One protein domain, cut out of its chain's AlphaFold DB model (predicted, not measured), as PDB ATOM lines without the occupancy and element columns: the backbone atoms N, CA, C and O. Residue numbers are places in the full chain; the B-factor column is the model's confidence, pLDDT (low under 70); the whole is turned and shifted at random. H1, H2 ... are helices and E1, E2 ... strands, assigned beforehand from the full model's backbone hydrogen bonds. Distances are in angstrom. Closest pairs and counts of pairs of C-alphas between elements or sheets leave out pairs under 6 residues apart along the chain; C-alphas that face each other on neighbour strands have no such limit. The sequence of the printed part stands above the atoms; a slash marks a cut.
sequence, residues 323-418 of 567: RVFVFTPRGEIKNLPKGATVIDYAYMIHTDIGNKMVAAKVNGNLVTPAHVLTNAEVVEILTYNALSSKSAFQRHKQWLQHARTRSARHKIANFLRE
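This is residues 323 to 418 of the 567 residues of the protein "Putative GTP diphosphokinase RSH1ic" of Rhizophora mucronata (UniProt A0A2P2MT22). A short helix, H1, sits in the middle, between a small sheet of three strands, E4 E3 E5, and helix H4, which folds back along H3 as a helical hairpin. H2 follows H1 beside it, and the strand hairpin of E1 and E2 lies at one end of the longest axis. The printed part has 96 residues, with four named helices and five named strands in the order E1 E2 H1 H2 E3 E4 E5 H3 H4, of mixed class, helices and strands. In the sheet of order E4 - E3 - E5, E3 and E5 are antiparallel. The whole is compact, with a radius of gyration of the C-alphas of 12.5 A, and it spans 35 by 26 by 19 A.

Strands E3, residues 357 to 362, and E5, residues 379 to 383, are antiparallel neighbours at 157 degrees, with N 361 and O 380 2.8 A apart, within hydrogen-bond range. E4, residues 365 to 367, meets E3 only at a point, where C-alphas 366 and 361 face each other at 4.4 A. H1, residues 342 to 349, is on this sheet at a height of 9.3 A; it lies over E5, only just not over E3 with 2 of its 8 C-alphas there, and runs across the strands, at 79 degrees to E5 on the local plane. H2, residues 351 to 356, only grazes the sheet; it touches H1 at a steep tilt of 50 degrees, opposite ways, with the C-alphas of Tyr 347 and Gly 354 closest at 4.4 A. H4, residues 406 to 418, is not on the sheet; with residues 408 to 411 alone it touches H1, about perpendicular at 84 degrees, the C-alphas of Asp 344 and Ala 408 closest at 5.5 A. H3, residues 389 to 402, forms a helical hairpin with H4 at a shallow tilt of 25 degrees, the C-alphas of Leu 400 and Arg 409 closest at 5.6 A. E1, residues 323 to 327, and E2, residues 333 to 337, form an antiparallel hairpin, with N 324 and O 336 2.8 A apart, within hydrogen-bond range. In H1, H2 and H4 every O i to N i+4 pair is within hydrogen-bond range; in H3 8 of 10 are.

E1 begins at C-alpha 323 (170.382, 149.920, 268.106). E3 is 14.1 A long from first to last C-alpha, H3 20.3 A and H4 18.2 A, ending at C-alpha 418 (196.475, 140.326, 282.375).

The C-alphas farthest apart are those of Ala 376 and Lys 390, at 35.4 A. The printed part has no cut, and the one long link, 11 residues, joins E4 to E5. The mean pLDDT of the printed part is 86.8, and residues 386 to 387 are under 70.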
ATOM      1  N   ARG A 323     169.077 150.019 268.778       74.88
ATOM      2  CA  ARG A 323     170.382 149.920 268.106       74.88
ATOM      3  C   ARG A 323     170.700 151.172 267.305       74.88
ATOM      4  O   ARG A 323     169.777 151.860 266.862       74.88
ATOM      5  N   VAL A 324     171.993 151.427 267.149       81.88
ATOM      6  CA  VAL A 324     172.547 152.396 266.207       81.88
ATOM      7  C   VAL A 324     173.346 151.664 265.134       81.88
ATOM      8  O   VAL A 324     174.014 150.665 265.418       81.88
ATOM      9  N   PHE A 325     173.212 152.136 263.901       81.56
ATOM     10  CA  PHE A 325     173.896 151.622 262.723       81.56
ATOM     11  C   PHE A 325     175.025 152.581 262.380       81.56
ATOM     12  O   PHE A 325     174.760 153.739 262.061       81.56
ATOM     13  N   VAL A 326     176.256 152.096 262.446       88.25
ATOM     14  CA  VAL A 326     177.448 152.859 262.059       88.25
ATOM     15  C   VAL A 326     178.136 152.167 260.899       88.25
ATOM     16  O   VAL A 326     178.019 150.951 260.731       88.25
ATOM     17  N   PHE A 327     178.853 152.940 260.105       84.06
ATOM     18  CA  PHE A 327     179.573 152.462 258.941       84.06
ATOM     19  C   PHE A 327     181.062 152.345 259.247       84.06
ATOM     20  O   PHE A 327     181.659 153.204 259.897       84.06
ATOM     21  N   THR A 328     181.680 151.287 258.735       89.38
ATOM     22  CA  THR A 328     183.133 151.250 258.595       89.38
ATOM     23  C   THR A 328     183.546 152.142 257.418       89.38
ATOM     24  O   THR A 328     182.740 152.371 256.511       89.38
ATOM     25  N   PRO A 329     184.812 152.589 257.342       86.38
ATOM     26  CA  PRO A 329     185.313 153.325 256.177       86.38
ATOM     27  C   PRO A 329     185.223 152.520 254.871       86.38
ATOM     28  O   PRO A 329     185.235 153.087 253.786       86.38
ATOM     29  N   ARG A 330     185.104 151.187 254.974       84.69
ATOM     30  CA  ARG A 330     184.916 150.260 253.848       84.69
ATOM     31  C   ARG A 330     183.447 150.102 253.428       84.69
ATOM     32  O   ARG A 330     183.165 149.329 252.522       84.69
ATOM     33  N   GLY A 331     182.515 150.787 254.092       73.12
ATOM     34  CA  GLY A 331     181.080 150.723 253.799       73.12
ATOM     35  C   GLY A 331     180.336 149.554 254.455       73.12
ATOM     36  O   GLY A 331     179.153 149.358 254.187       73.12
ATOM     37  N   GLU A 332     180.978 148.781 255.337       76.69
ATOM     38  CA  GLU A 332     180.282 147.738 256.098       76.69
ATOM     39  C   GLU A 332     179.443 148.353 257.221       76.69
ATOM     40  O   GLU A 332     179.909 149.230 257.946       76.69
ATOM     41  N   ILE A 333     178.233 147.837 257.432       76.56
ATOM     42  CA  ILE A 333     177.352 148.291 258.513       76.56
ATOM     43  C   ILE A 333     177.626 147.475 259.777       76.56
ATOM     44  O   ILE A 333     177.587 146.241 259.759       76.56
ATOM     45  N   LYS A 334     177.843 148.160 260.901       81.00
ATOM     46  CA  LYS A 334     177.969 147.551 262.228       81.00
ATOM     47  C   LYS A 334     176.837 147.994 263.160       81.00
ATOM     48  O   LYS A 334     176.379 149.134 263.126       81.00
ATOM     49  N   ASN A 335     176.392 147.060 264.008       78.25
ATOM     50  CA  ASN A 335     175.162 147.168 264.801       78.25
ATOM     51  C   ASN A 335     175.442 147.242 266.306       78.25
ATOM     52  O   ASN A 335     175.522 146.203 266.973       78.25
ATOM     53  N   LEU A 336     175.468 148.447 266.874       82.75
ATOM     54  CA  LEU A 336     175.737 148.659 268.302       82.75
ATOM     55  C   LEU A 336     174.465 148.965 269.095       82.75
ATOM     56  O   LEU A 336     173.475 149.424 268.518       82.75
ATOM     57  N   PRO A 337     174.446 148.734 270.418       83.38
ATOM     58  CA  PRO A 337     173.383 149.259 271.261       83.38
ATOM     59  C   PRO A 337     173.413 150.794 271.280       83.38
ATOM     60  O   PRO A 337     174.458 151.435 271.213       83.38
ATOM     61  N   LYS A 338     172.236 151.407 271.371       83.50
ATOM     62  CA  LYS A 338     172.070 152.858 271.443       83.50
ATOM     63  C   LYS A 338     172.789 153.385 272.679       83.50
ATOM     64  O   LYS A 338     172.545 152.903 273.783       83.50
ATOM     65  N   GLY A 339     173.598 154.420 272.486       86.81
ATOM     66  CA  GLY A 339     174.439 154.968 273.544       86.81
ATOM     67  C   GLY A 339     175.840 154.360 273.588       86.81
ATOM     68  O   GLY A 339     176.628 154.806 274.414       86.81
ATOM     69  N   ALA A 340     176.152 153.377 272.734       90.88
ATOM     70  CA  ALA A 340     177.504 152.854 272.585       90.88
ATOM     71  C   ALA A 340     178.486 153.962 272.198       90.88
ATOM     72  O   ALA A 340     178.150 154.870 271.432       90.88
ATOM     73  N   THR A 341     179.695 153.870 272.737       94.56
ATOM     74  CA  THR A 341     180.779 154.798 272.434       94.56
ATOM     75  C   THR A 341     181.707 154.244 271.360       94.56
ATOM     76  O   THR A 341     181.618 153.083 270.954       94.56
ATOM     77  N   VAL A 342     182.640 155.076 270.914       95.31
ATOM     78  CA  VAL A 342     183.743 154.671 270.033       95.31
ATOM     79  C   VAL A 342     184.538 153.493 270.615       95.31
ATOM     80  O   VAL A 342     184.923 152.591 269.873       95.31
ATOM     81  N   ILE A 343     184.744 153.461 271.939       94.69
ATOM     82  CA  ILE A 343     185.415 152.341 272.622       94.69
ATOM     83  C   ILE A 343     184.642 151.041 272.389       94.69
ATOM     84  O   ILE A 343     185.224 150.035 271.990       94.69
ATOM     85  N   ASP A 344     183.323 151.073 272.591       92.75
ATOM     86  CA  ASP A 344     182.470 149.906 272.367       92.75
ATOM     87  C   ASP A 344     182.555 149.420 270.909       92.75
ATOM     88  O   ASP A 344     182.573 148.217 270.657       92.75
ATOM     89  N   TYR A 345     182.670 150.343 269.948       93.38
ATOM     90  CA  TYR A 345     182.869 150.015 268.537       93.38
ATOM     91  C   TYR A 345     184.214 149.355 268.245       93.38
ATOM     92  O   TYR A 345     184.237 148.334 267.559       93.38
ATOM     93  N   ALA A 346     185.316 149.861 268.799       94.00
ATOM     94  CA  ALA A 346     186.635 149.264 268.599       94.00
ATOM     95  C   ALA A 346     186.690 147.809 269.107       94.00
ATOM     96  O   ALA A 346     187.088 146.913 268.364       94.00
ATOM     97  N   TYR A 347     186.196 147.561 270.326       90.31
ATOM     98  CA  TYR A 347     186.151 146.222 270.937       90.31
ATOM     99  C   TYR A 347     185.125 145.270 270.305       90.31
ATOM    100  O   TYR A 347     185.228 144.050 270.471       90.31
ATOM    101  N   MET A 348     184.136 145.812 269.589       85.94
ATOM    102  CA  MET A 348     183.199 145.025 268.790       85.94
ATOM    103  C   MET A 348     183.818 144.575 267.461       85.94
ATOM    104  O   MET A 348     183.472 143.496 266.992       85.94
ATOM    105  N   ILE A 349     184.703 145.368 266.840       86.88
ATOM    106  CA  ILE A 349     185.407 144.928 265.623       86.88
ATOM    107  C   ILE A 349     186.374 143.801 265.976       86.88
ATOM    108  O   ILE A 349     186.322 142.737 265.366       86.88
ATOM    109  N   HIS A 350     187.270 144.047 266.931       86.62
ATOM    110  CA  HIS A 350     188.219 143.050 267.406       86.62
ATOM    111  C   HIS A 350     188.806 143.475 268.751       86.62
ATOM    112  O   HIS A 350     189.068 144.661 268.964       86.62
ATOM    113  N   THR A 351     189.084 142.516 269.635       87.56
ATOM    114  CA  THR A 351     189.702 142.804 270.939       87.56
ATOM    115  C   THR A 351     191.069 143.476 270.765       87.56
ATOM    116  O   THR A 351     191.316 144.507 271.380       87.56
ATOM    117  N   ASP A 352     191.904 143.005 269.832       88.06
ATOM    118  CA  ASP A 352     193.209 143.632 269.556       88.06
ATOM    119  C   ASP A 352     193.110 145.059 269.013       88.06
ATOM    120  O   ASP A 352     193.943 145.900 269.342       88.06
ATOM    121  N   ILE A 353     192.096 145.354 268.191       89.50
ATOM    122  CA  ILE A 353     191.869 146.712 267.675       89.50
ATOM    123  C   ILE A 353     191.458 147.626 268.829       89.50
ATOM    124  O   ILE A 353     191.968 148.739 268.934       89.50
ATOM    125  N   GLY A 354     190.596 147.133 269.723       90.38
ATOM    126  CA  GLY A 354     190.261 147.801 270.978       90.38
ATOM    127  C   GLY A 354     191.492 148.070 271.844       90.38
ATOM    128  O   GLY A 354     191.699 149.206 272.262       90.38
ATOM    129  N   ASN A 355     192.345 147.063 272.050       89.69
ATOM    130  CA  ASN A 355     193.539 147.164 272.895       89.69
ATOM    131  C   ASN A 355     194.596 148.128 272.323       89.69
ATOM    132  O   ASN A 355     195.260 148.861 273.058       89.69
ATOM    133  N   LYS A 356     194.749 148.149 270.994       89.94
ATOM    134  CA  LYS A 356     195.734 148.978 270.281       89.94
ATOM    135  C   LYS A 356     195.214 150.358 269.889       89.94
ATOM    136  O   LYS A 356     195.968 151.146 269.314       89.94
ATOM    137  N   MET A 357     193.941 150.653 270.151       92.00
ATOM    138  CA  MET A 357     193.339 151.938 269.814       92.00
ATOM    139  C   MET A 357     194.087 153.084 270.516       92.00
ATOM    140  O   MET A 357     194.498 152.996 271.673       92.00
ATOM    141  N   VAL A 358     194.257 154.197 269.812       89.50
ATOM    142  CA  VAL A 358     194.820 155.430 270.385       89.50
ATOM    143  C   VAL A 358     193.850 156.579 270.213       89.50
ATOM    144  O   VAL A 358     193.575 157.314 271.158       89.50
ATOM    145  N   ALA A 359     193.297 156.691 269.012       90.94
ATOM    146  CA  ALA A 359     192.354 157.723 268.635       90.94
ATOM    147  C   ALA A 359     191.303 157.143 267.688       90.94
ATOM    148  O   ALA A 359     191.449 156.036 267.163       90.94
ATOM    149  N   ALA A 360     190.246 157.909 267.456       94.62
ATOM    150  CA  ALA A 360     189.236 157.571 266.473       94.62
ATOM    151  C   ALA A 360     188.804 158.809 265.704       94.62
ATOM    152  O   ALA A 360     188.816 159.925 266.235       94.62
ATOM    153  N   LYS A 361     188.393 158.585 264.461       94.88
ATOM    154  CA  LYS A 361     187.756 159.592 263.627       94.88
ATOM    155  C   LYS A 361     186.311 159.199 263.364       94.88
ATOM    156  O   LYS A 361     186.030 158.051 263.029       94.88
ATOM    157  N   VAL A 362     185.407 160.161 263.488       95.12
ATOM    158  CA  VAL A 362     183.998 160.024 263.117       95.12
ATOM    159  C   VAL A 362     183.710 161.025 262.008       95.12
ATOM    160  O   VAL A 362     183.951 162.220 262.167       95.12
ATOM    161  N   ASN A 363     183.250 160.532 260.857       90.56
ATOM    162  CA  ASN A 363     183.046 161.317 259.633       90.56
ATOM    163  C   ASN A 363     184.295 162.131 259.228       90.56
ATOM    164  O   ASN A 363     184.190 163.273 258.793       90.56
ATOM    165  N   GLY A 364     185.487 161.555 259.426       88.62
ATOM    166  CA  GLY A 364     186.777 162.192 259.130       88.62
ATOM    167  C   GLY A 364     187.335 163.099 260.237       88.62
ATOM    168  O   GLY A 364     188.526 163.401 260.218       88.62
ATOM    169  N   ASN A 365     186.533 163.465 261.241       92.19
ATOM    170  CA  ASN A 365     186.951 164.347 262.332       92.19
ATOM    171  C   ASN A 365     187.437 163.554 263.545       92.19
ATOM    172  O   ASN A 365     186.797 162.583 263.941       92.19
ATOM    173  N   LEU A 366     188.540 163.979 264.170       94.56
ATOM    174  CA  LEU A 366     189.022 163.375 265.415       94.56
ATOM    175  C   LEU A 366     188.014 163.605 266.546       94.56
ATOM    176  O   LEU A 366     187.621 164.739 266.815       94.56
ATOM    177  N   VAL A 367     187.628 162.527 267.226       94.56
ATOM    178  CA  VAL A 367     186.695 162.571 268.357       94.56
ATOM    179  C   VAL A 367     187.304 161.952 269.605       94.56
ATOM    180  O   VAL A 367     188.234 161.145 269.547       94.56
ATOM    181  N   THR A 368     186.749 162.308 270.762       93.19
ATOM    182  CA  THR A 368     187.124 161.668 272.021       93.19
ATOM    183  C   THR A 368     186.639 160.210 272.045       93.19
ATOM    184  O   THR A 368     185.555 159.912 271.537       93.19
ATOM    185  N   PRO A 369     187.369 159.276 272.687       90.31
ATOM    186  CA  PRO A 369     186.927 157.880 272.809       90.31
ATOM    187  C   PRO A 369     185.572 157.705 273.523       90.31
ATOM    188  O   PRO A 369     184.895 156.695 273.345       90.31
ATOM    189  N   ALA A 370     185.159 158.695 274.322       92.38
ATOM    190  CA  ALA A 370     183.874 158.721 275.020       92.38
ATOM    191  C   ALA A 370     182.696 159.195 274.146       92.38
ATOM    192  O   ALA A 370     181.557 159.197 274.618       92.38
ATOM    193  N   HIS A 371     182.945 159.612 272.900       94.12
ATOM    194  CA  HIS A 371     181.905 160.058 271.980       94.12
ATOM    195  C   HIS A 371     180.861 158.957 271.755       94.12
ATOM    196  O   HIS A 371     181.206 157.803 271.491       94.12
ATOM    197  N   VAL A 372     179.584 159.322 271.893       94.81
ATOM    198  CA  VAL A 372     178.442 158.416 271.736       94.81
ATOM    199  C   VAL A 372     178.025 158.385 270.275       94.81
ATOM    200  O   VAL A 372     177.656 159.418 269.726       94.81
ATOM    201  N   LEU A 373     178.019 157.190 269.695       92.56
ATOM    202  CA  LEU A 373     177.764 156.987 268.276       92.56
ATOM    203  C   LEU A 373     176.290 157.184 267.914       92.56
ATOM    204  O   LEU A 373     175.380 156.708 268.612       92.56
ATOM    205  N   THR A 374     176.060 157.840 266.779       89.75
ATOM    206  CA  THR A 374     174.736 158.062 266.194       89.75
ATOM    207  C   THR A 374     174.541 157.277 264.891       89.75
ATOM    208  O   THR A 374     175.437 156.595 264.399       89.75
ATOM    209  N   ASN A 375     173.309 157.264 264.372       84.06
ATOM    210  CA  ASN A 375     173.008 156.518 263.150       84.06
ATOM    211  C   ASN A 375     173.677 157.165 261.935       84.06
ATOM    212  O   ASN A 375     173.577 158.374 261.755       84.06
ATOM    213  N   ALA A 376     174.215 156.320 261.058       81.62
ATOM    214  CA  ALA A 376     174.859 156.684 259.802       81.62
ATOM    215  C   ALA A 376     176.189 157.445 259.929       81.62
ATOM    216  O   ALA A 376     176.649 158.048 258.965       81.62
ATOM    217  N   GLU A 377     176.842 157.365 261.087       90.06
ATOM    218  CA  GLU A 377     178.216 157.835 261.251       90.06
ATOM    219  C   GLU A 377     179.227 156.831 260.695       90.06
ATOM    220  O   GLU A 377     179.075 155.620 260.874       90.06
ATOM    221  N   VAL A 378     180.279 157.337 260.049       90.81
ATOM    222  CA  VAL A 378     181.427 156.546 259.588       90.81
ATOM    223  C   VAL A 378     182.523 156.616 260.644       90.81
ATOM    224  O   VAL A 378     183.015 157.704 260.939       90.81
ATOM    225  N   VAL A 379     182.914 155.473 261.209       95.19
ATOM    226  CA  VAL A 379     183.871 155.409 262.326       95.19
ATOM    227  C   VAL A 379     185.151 154.692 261.906       95.19
ATOM    228  O   VAL A 379     185.137 153.504 261.572       95.19
ATOM    229  N   GLU A 380     186.271 155.402 261.987       94.19
ATOM    230  CA  GLU A 380     187.623 154.905 261.738       94.19
ATOM    231  C   GLU A 380     188.406 154.836 263.057       94.19
ATOM    232  O   GLU A 380     188.492 155.821 263.792       94.19
ATOM    233  N   ILE A 381     188.985 153.673 263.360       95.00
ATOM    234  CA  ILE A 381     189.824 153.474 264.547       95.00
ATOM    235  C   ILE A 381     191.293 153.565 264.148       95.00
ATOM    236  O   ILE A 381     191.740 152.860 263.246       95.00
ATOM    237  N   LEU A 382     192.048 154.406 264.854       91.62
ATOM    238  CA  LEU A 382     193.486 154.563 264.667       91.62
ATOM    239  C   LEU A 382     194.220 153.733 265.724       91.62
ATOM    240  O   LEU A 382     194.088 153.982 266.927       91.62
ATOM    241  N   THR A 383     194.993 152.748 265.269       90.94
ATOM    242  CA  THR A 383     195.779 151.845 266.122       90.94
ATOM    243  C   THR A 383     197.269 152.151 266.037       90.94
ATOM    244  O   THR A 383     197.766 152.463 264.957       90.94
ATOM    245  N   TYR A 384     198.000 151.991 267.142       84.50
ATOM    246  CA  TYR A 384     199.457 152.165 267.171       84.50
ATOM    247  C   TYR A 384     200.130 151.069 268.005       84.50
ATOM    248  O   TYR A 384     199.680 150.764 269.107       84.50
ATOM    249  N   ASN A 385     201.208 150.474 267.482       73.94
ATOM    250  CA  ASN A 385     201.846 149.292 268.080       73.94
ATOM    251  C   ASN A 385     202.974 149.612 269.086       73.94
ATOM    252  O   ASN A 385     203.331 148.732 269.858       73.94
ATOM    253  N   ALA A 386     203.529 150.829 269.117       67.75
ATOM    254  CA  ALA A 386     204.715 151.156 269.928       67.75
ATOM    255  C   ALA A 386     204.391 151.873 271.259       67.75
ATOM    256  O   ALA A 386     205.090 152.794 271.673       67.75
ATOM    257  N   LEU A 387     203.302 151.488 271.931       65.50
ATOM    258  CA  LEU A 387     202.907 152.089 273.211       65.50
ATOM    259  C   LEU A 387     203.522 151.355 274.409       65.50
ATOM    260  O   LEU A 387     203.425 150.137 274.509       65.50
ATOM    261  N   SER A 388     204.064 152.115 275.366       72.69
ATOM    262  CA  SER A 388     204.526 151.584 276.658       72.69
ATOM    263  C   SER A 388     203.367 150.983 277.468       72.69
ATOM    264  O   SER A 388     202.286 151.588 277.544       72.69
ATOM    265  N   SER A 389     203.614 149.846 278.129       72.88
ATOM    266  CA  SER A 389     202.662 149.105 278.978       72.88
ATOM    267  C   SER A 389     201.990 149.991 280.038       72.88
ATOM    268  O   SER A 389     200.766 149.971 280.187       72.88
ATOM    269  N   LYS A 390     202.748 150.887 280.683       74.06
ATOM    270  CA  LYS A 390     202.235 151.840 281.687       74.06
ATOM    271  C   LYS A 390     201.199 152.813 281.111       74.06
ATOM    272  O   LYS A 390     200.164 153.077 281.726       74.06
ATOM    273  N   SER A 391     201.453 153.330 279.908       77.25
ATOM    274  CA  SER A 391     200.528 154.239 279.215       77.25
ATOM    275  C   SER A 391     199.265 153.515 278.741       77.25
ATOM    276  O   SER A 391     198.168 154.078 278.777       77.25
ATOM    277  N   ALA A 392     199.406 152.250 278.327       80.12
ATOM    278  CA  ALA A 392     198.288 151.412 277.934       80.12
ATOM    279  C   ALA A 392     197.371 151.128 279.125       80.12
ATOM    280  O   ALA A 392     196.165 151.353 279.016       80.12
ATOM    281  N   PHE A 393     197.931 150.747 280.272       83.31
ATOM    282  CA  PHE A 393     197.171 150.481 281.492       83.31
ATOM    283  C   PHE A 393     196.304 151.676 281.922       83.31
ATOM    284  O   PHE A 393     195.093 151.540 282.112       83.31
ATOM    285  N   GLN A 394     196.890 152.876 281.997       84.25
ATOM    286  CA  GLN A 394     196.168 154.082 282.422       84.25
ATOM    287  C   GLN A 394     195.011 154.437 281.475       84.25
ATOM    288  O   GLN A 394     193.921 154.802 281.922       84.25
ATOM    289  N   ARG A 395     195.221 154.290 280.164       87.69
ATOM    290  CA  ARG A 395     194.198 154.555 279.145       87.69
ATOM    291  C   ARG A 395     193.029 153.579 279.250       87.69
ATOM    292  O   ARG A 395     191.876 153.999 279.264       87.69
ATOM    293  N   HIS A 396     193.322 152.288 279.385       88.12
ATOM    294  CA  HIS A 396     192.307 151.244 279.517       88.12
ATOM    295  C   HIS A 396     191.500 151.399 280.812       88.12
ATOM    296  O   HIS A 396     190.286 151.202 280.811       88.12
ATOM    297  N   LYS A 397     192.135 151.869 281.895       88.38
ATOM    298  CA  LYS A 397     191.448 152.240 283.140       88.38
ATOM    299  C   LYS A 397     190.442 153.379 282.934       88.38
ATOM    300  O   LYS A 397     189.334 153.305 283.460       88.38
ATOM    301  N   GLN A 398     190.793 154.405 282.154       89.25
ATOM    302  CA  GLN A 398     189.863 155.486 281.795       89.25
ATOM    303  C   GLN A 398     188.742 154.985 280.877       89.25
ATOM    304  O   GLN A 398     187.569 155.275 281.102       89.25
ATOM    305  N   TRP A 399     189.067 154.174 279.871       91.81
ATOM    306  CA  TRP A 399     188.073 153.618 278.954       91.81
ATOM    307  C   TRP A 399     187.044 152.728 279.638       91.81
ATOM    308  O   TRP A 399     185.878 152.765 279.255       91.81
ATOM    309  N   LEU A 400     187.423 151.998 280.690       89.12
ATOM    310  CA  LEU A 400     186.488 151.195 281.478       89.12
ATOM    311  C   LEU A 400     185.334 152.031 282.067       89.12
ATOM    312  O   LEU A 400     184.233 151.508 282.249       89.12
ATOM    313  N   GLN A 401     185.566 153.321 282.340       88.12
ATOM    314  CA  GLN A 401     184.552 154.253 282.849       88.12
ATOM    315  C   GLN A 401     183.596 154.746 281.750       88.12
ATOM    316  O   GLN A 401     182.451 155.102 282.035       88.12
ATOM    317  N   HIS A 402     184.051 154.759 280.493       88.44
ATOM    318  CA  HIS A 402     183.313 155.302 279.348       88.44
ATOM    319  C   HIS A 402     182.699 154.229 278.435       88.44
ATOM    320  O   HIS A 402     181.750 154.524 277.706       88.44
ATOM    321  N   ALA A 403     183.191 152.990 278.489       89.75
ATOM    322  CA  ALA A 403     182.610 151.850 277.791       89.75
ATOM    323  C   ALA A 403     181.201 151.568 278.330       89.75
ATOM    324  O   ALA A 403     180.993 151.405 279.538       89.75
ATOM    325  N   ARG A 404     180.206 151.538 277.439       87.69
ATOM    326  CA  ARG A 404     178.800 151.349 277.817       87.69
ATOM    327  C   ARG A 404     178.368 149.900 277.691       87.69
ATOM    328  O   ARG A 404     177.511 149.467 278.461       87.69
ATOM    329  N   THR A 405     178.956 149.153 276.761       84.56
ATOM    330  CA  THR A 405     178.636 147.740 276.555       84.56
ATOM    331  C   THR A 405     179.312 146.867 277.601       84.56
ATOM    332  O   THR A 405     180.450 147.114 278.010       84.56
ATOM    333  N   ARG A 406     178.617 145.821 278.054       81.19
ATOM    334  CA  ARG A 406     179.191 144.888 279.032       81.19
ATOM    335  C   ARG A 406     180.298 144.046 278.424       81.19
ATOM    336  O   ARG A 406     181.281 143.781 279.111       81.19
ATOM    337  N   SER A 407     180.175 143.712 277.140       80.00
ATOM    338  CA  SER A 407     181.228 143.015 276.401       80.00
ATOM    339  C   SER A 407     182.534 143.820 276.382       80.00
ATOM    340  O   SER A 407     183.551 143.315 276.852       80.00
ATOM    341  N   ALA A 408     182.515 145.094 275.962       87.38
ATOM    342  CA  ALA A 408     183.731 145.911 275.945       87.38
ATOM    343  C   ALA A 408     184.304 146.125 277.352       87.38
ATOM    344  O   ALA A 408     185.504 145.969 277.554       87.38
ATOM    345  N   ARG A 409     183.457 146.408 278.355       87.88
ATOM    346  CA  ARG A 409     183.912 146.549 279.750       87.88
ATOM    347  C   ARG A 409     184.611 145.297 280.263       87.88
ATOM    348  O   ARG A 409     185.609 145.416 280.965       87.88
ATOM    349  N   HIS A 410     184.101 144.117 279.924       83.50
ATOM    350  CA  HIS A 410     184.742 142.873 280.320       83.50
ATOM    351  C   HIS A 410     186.072 142.655 279.605       83.50
ATOM    352  O   HIS A 410     187.050 142.354 280.276       83.50
ATOM    353  N   LYS A 411     186.136 142.864 278.286       86.62
ATOM    354  CA  LYS A 411     187.384 142.753 277.513       86.62
ATOM    355  C   LYS A 411     188.468 143.682 278.057       86.62
ATOM    356  O   LYS A 411     189.588 143.250 278.298       86.62
ATOM    357  N   ILE A 412     188.098 144.930 278.356       88.69
ATOM    358  CA  ILE A 412     188.982 145.910 278.997       88.69
ATOM    359  C   ILE A 412     189.407 145.431 280.391       88.69
ATOM    360  O   ILE A 412     190.584 145.501 280.730       88.69
ATOM    361  N   ALA A 413     188.474 144.942 281.212       87.25
ATOM    362  CA  ALA A 413     188.793 144.438 282.545       87.25
ATOM    363  C   ALA A 413     189.717 143.212 282.491       87.25
ATOM    364  O   ALA A 413     190.618 143.097 283.318       87.25
ATOM    365  N   ASN A 414     189.528 142.323 281.515       85.75
ATOM    366  CA  ASN A 414     190.389 141.169 281.316       85.75
ATOM    367  C   ASN A 414     191.802 141.592 280.909       85.75
ATOM    368  O   ASN A 414     192.755 141.198 281.572       85.75
ATOM    369  N   PHE A 415     191.918 142.498 279.935       87.94
ATOM    370  CA  PHE A 415     193.195 143.094 279.552       87.94
ATOM    371  C   PHE A 415     193.903 143.745 280.750       87.94
ATOM    372  O   PHE A 415     195.088 143.524 280.971       87.94
ATOM    373  N   LEU A 416     193.182 144.504 281.583       87.50
ATOM    374  CA  LEU A 416     193.757 145.105 282.790       87.50
ATOM    375  C   LEU A 416     194.244 144.051 283.797       87.50
ATOM    376  O   LEU A 416     195.299 144.251 284.393       87.50
ATOM    377  N   ARG A 417     193.519 142.937 283.984       85.12
ATOM    378  CA  ARG A 417     193.958 141.829 284.855       85.12
ATOM    379  C   ARG A 417     195.226 141.162 284.329       85.12
ATOM    380  O   ARG A 417     196.139 140.930 285.112       85.12
ATOM    381  N   GLU A 418     195.295 140.905 283.027       85.31
ATOM    382  CA  GLU A 418     196.475 140.326 282.375       85.31
ATOM    383  C   GLU A 418     197.695 141.244 282.513       85.31
ATOM    384  O   GLU A 418     198.766 140.787 282.898       85.31
TER     385      GLU A 418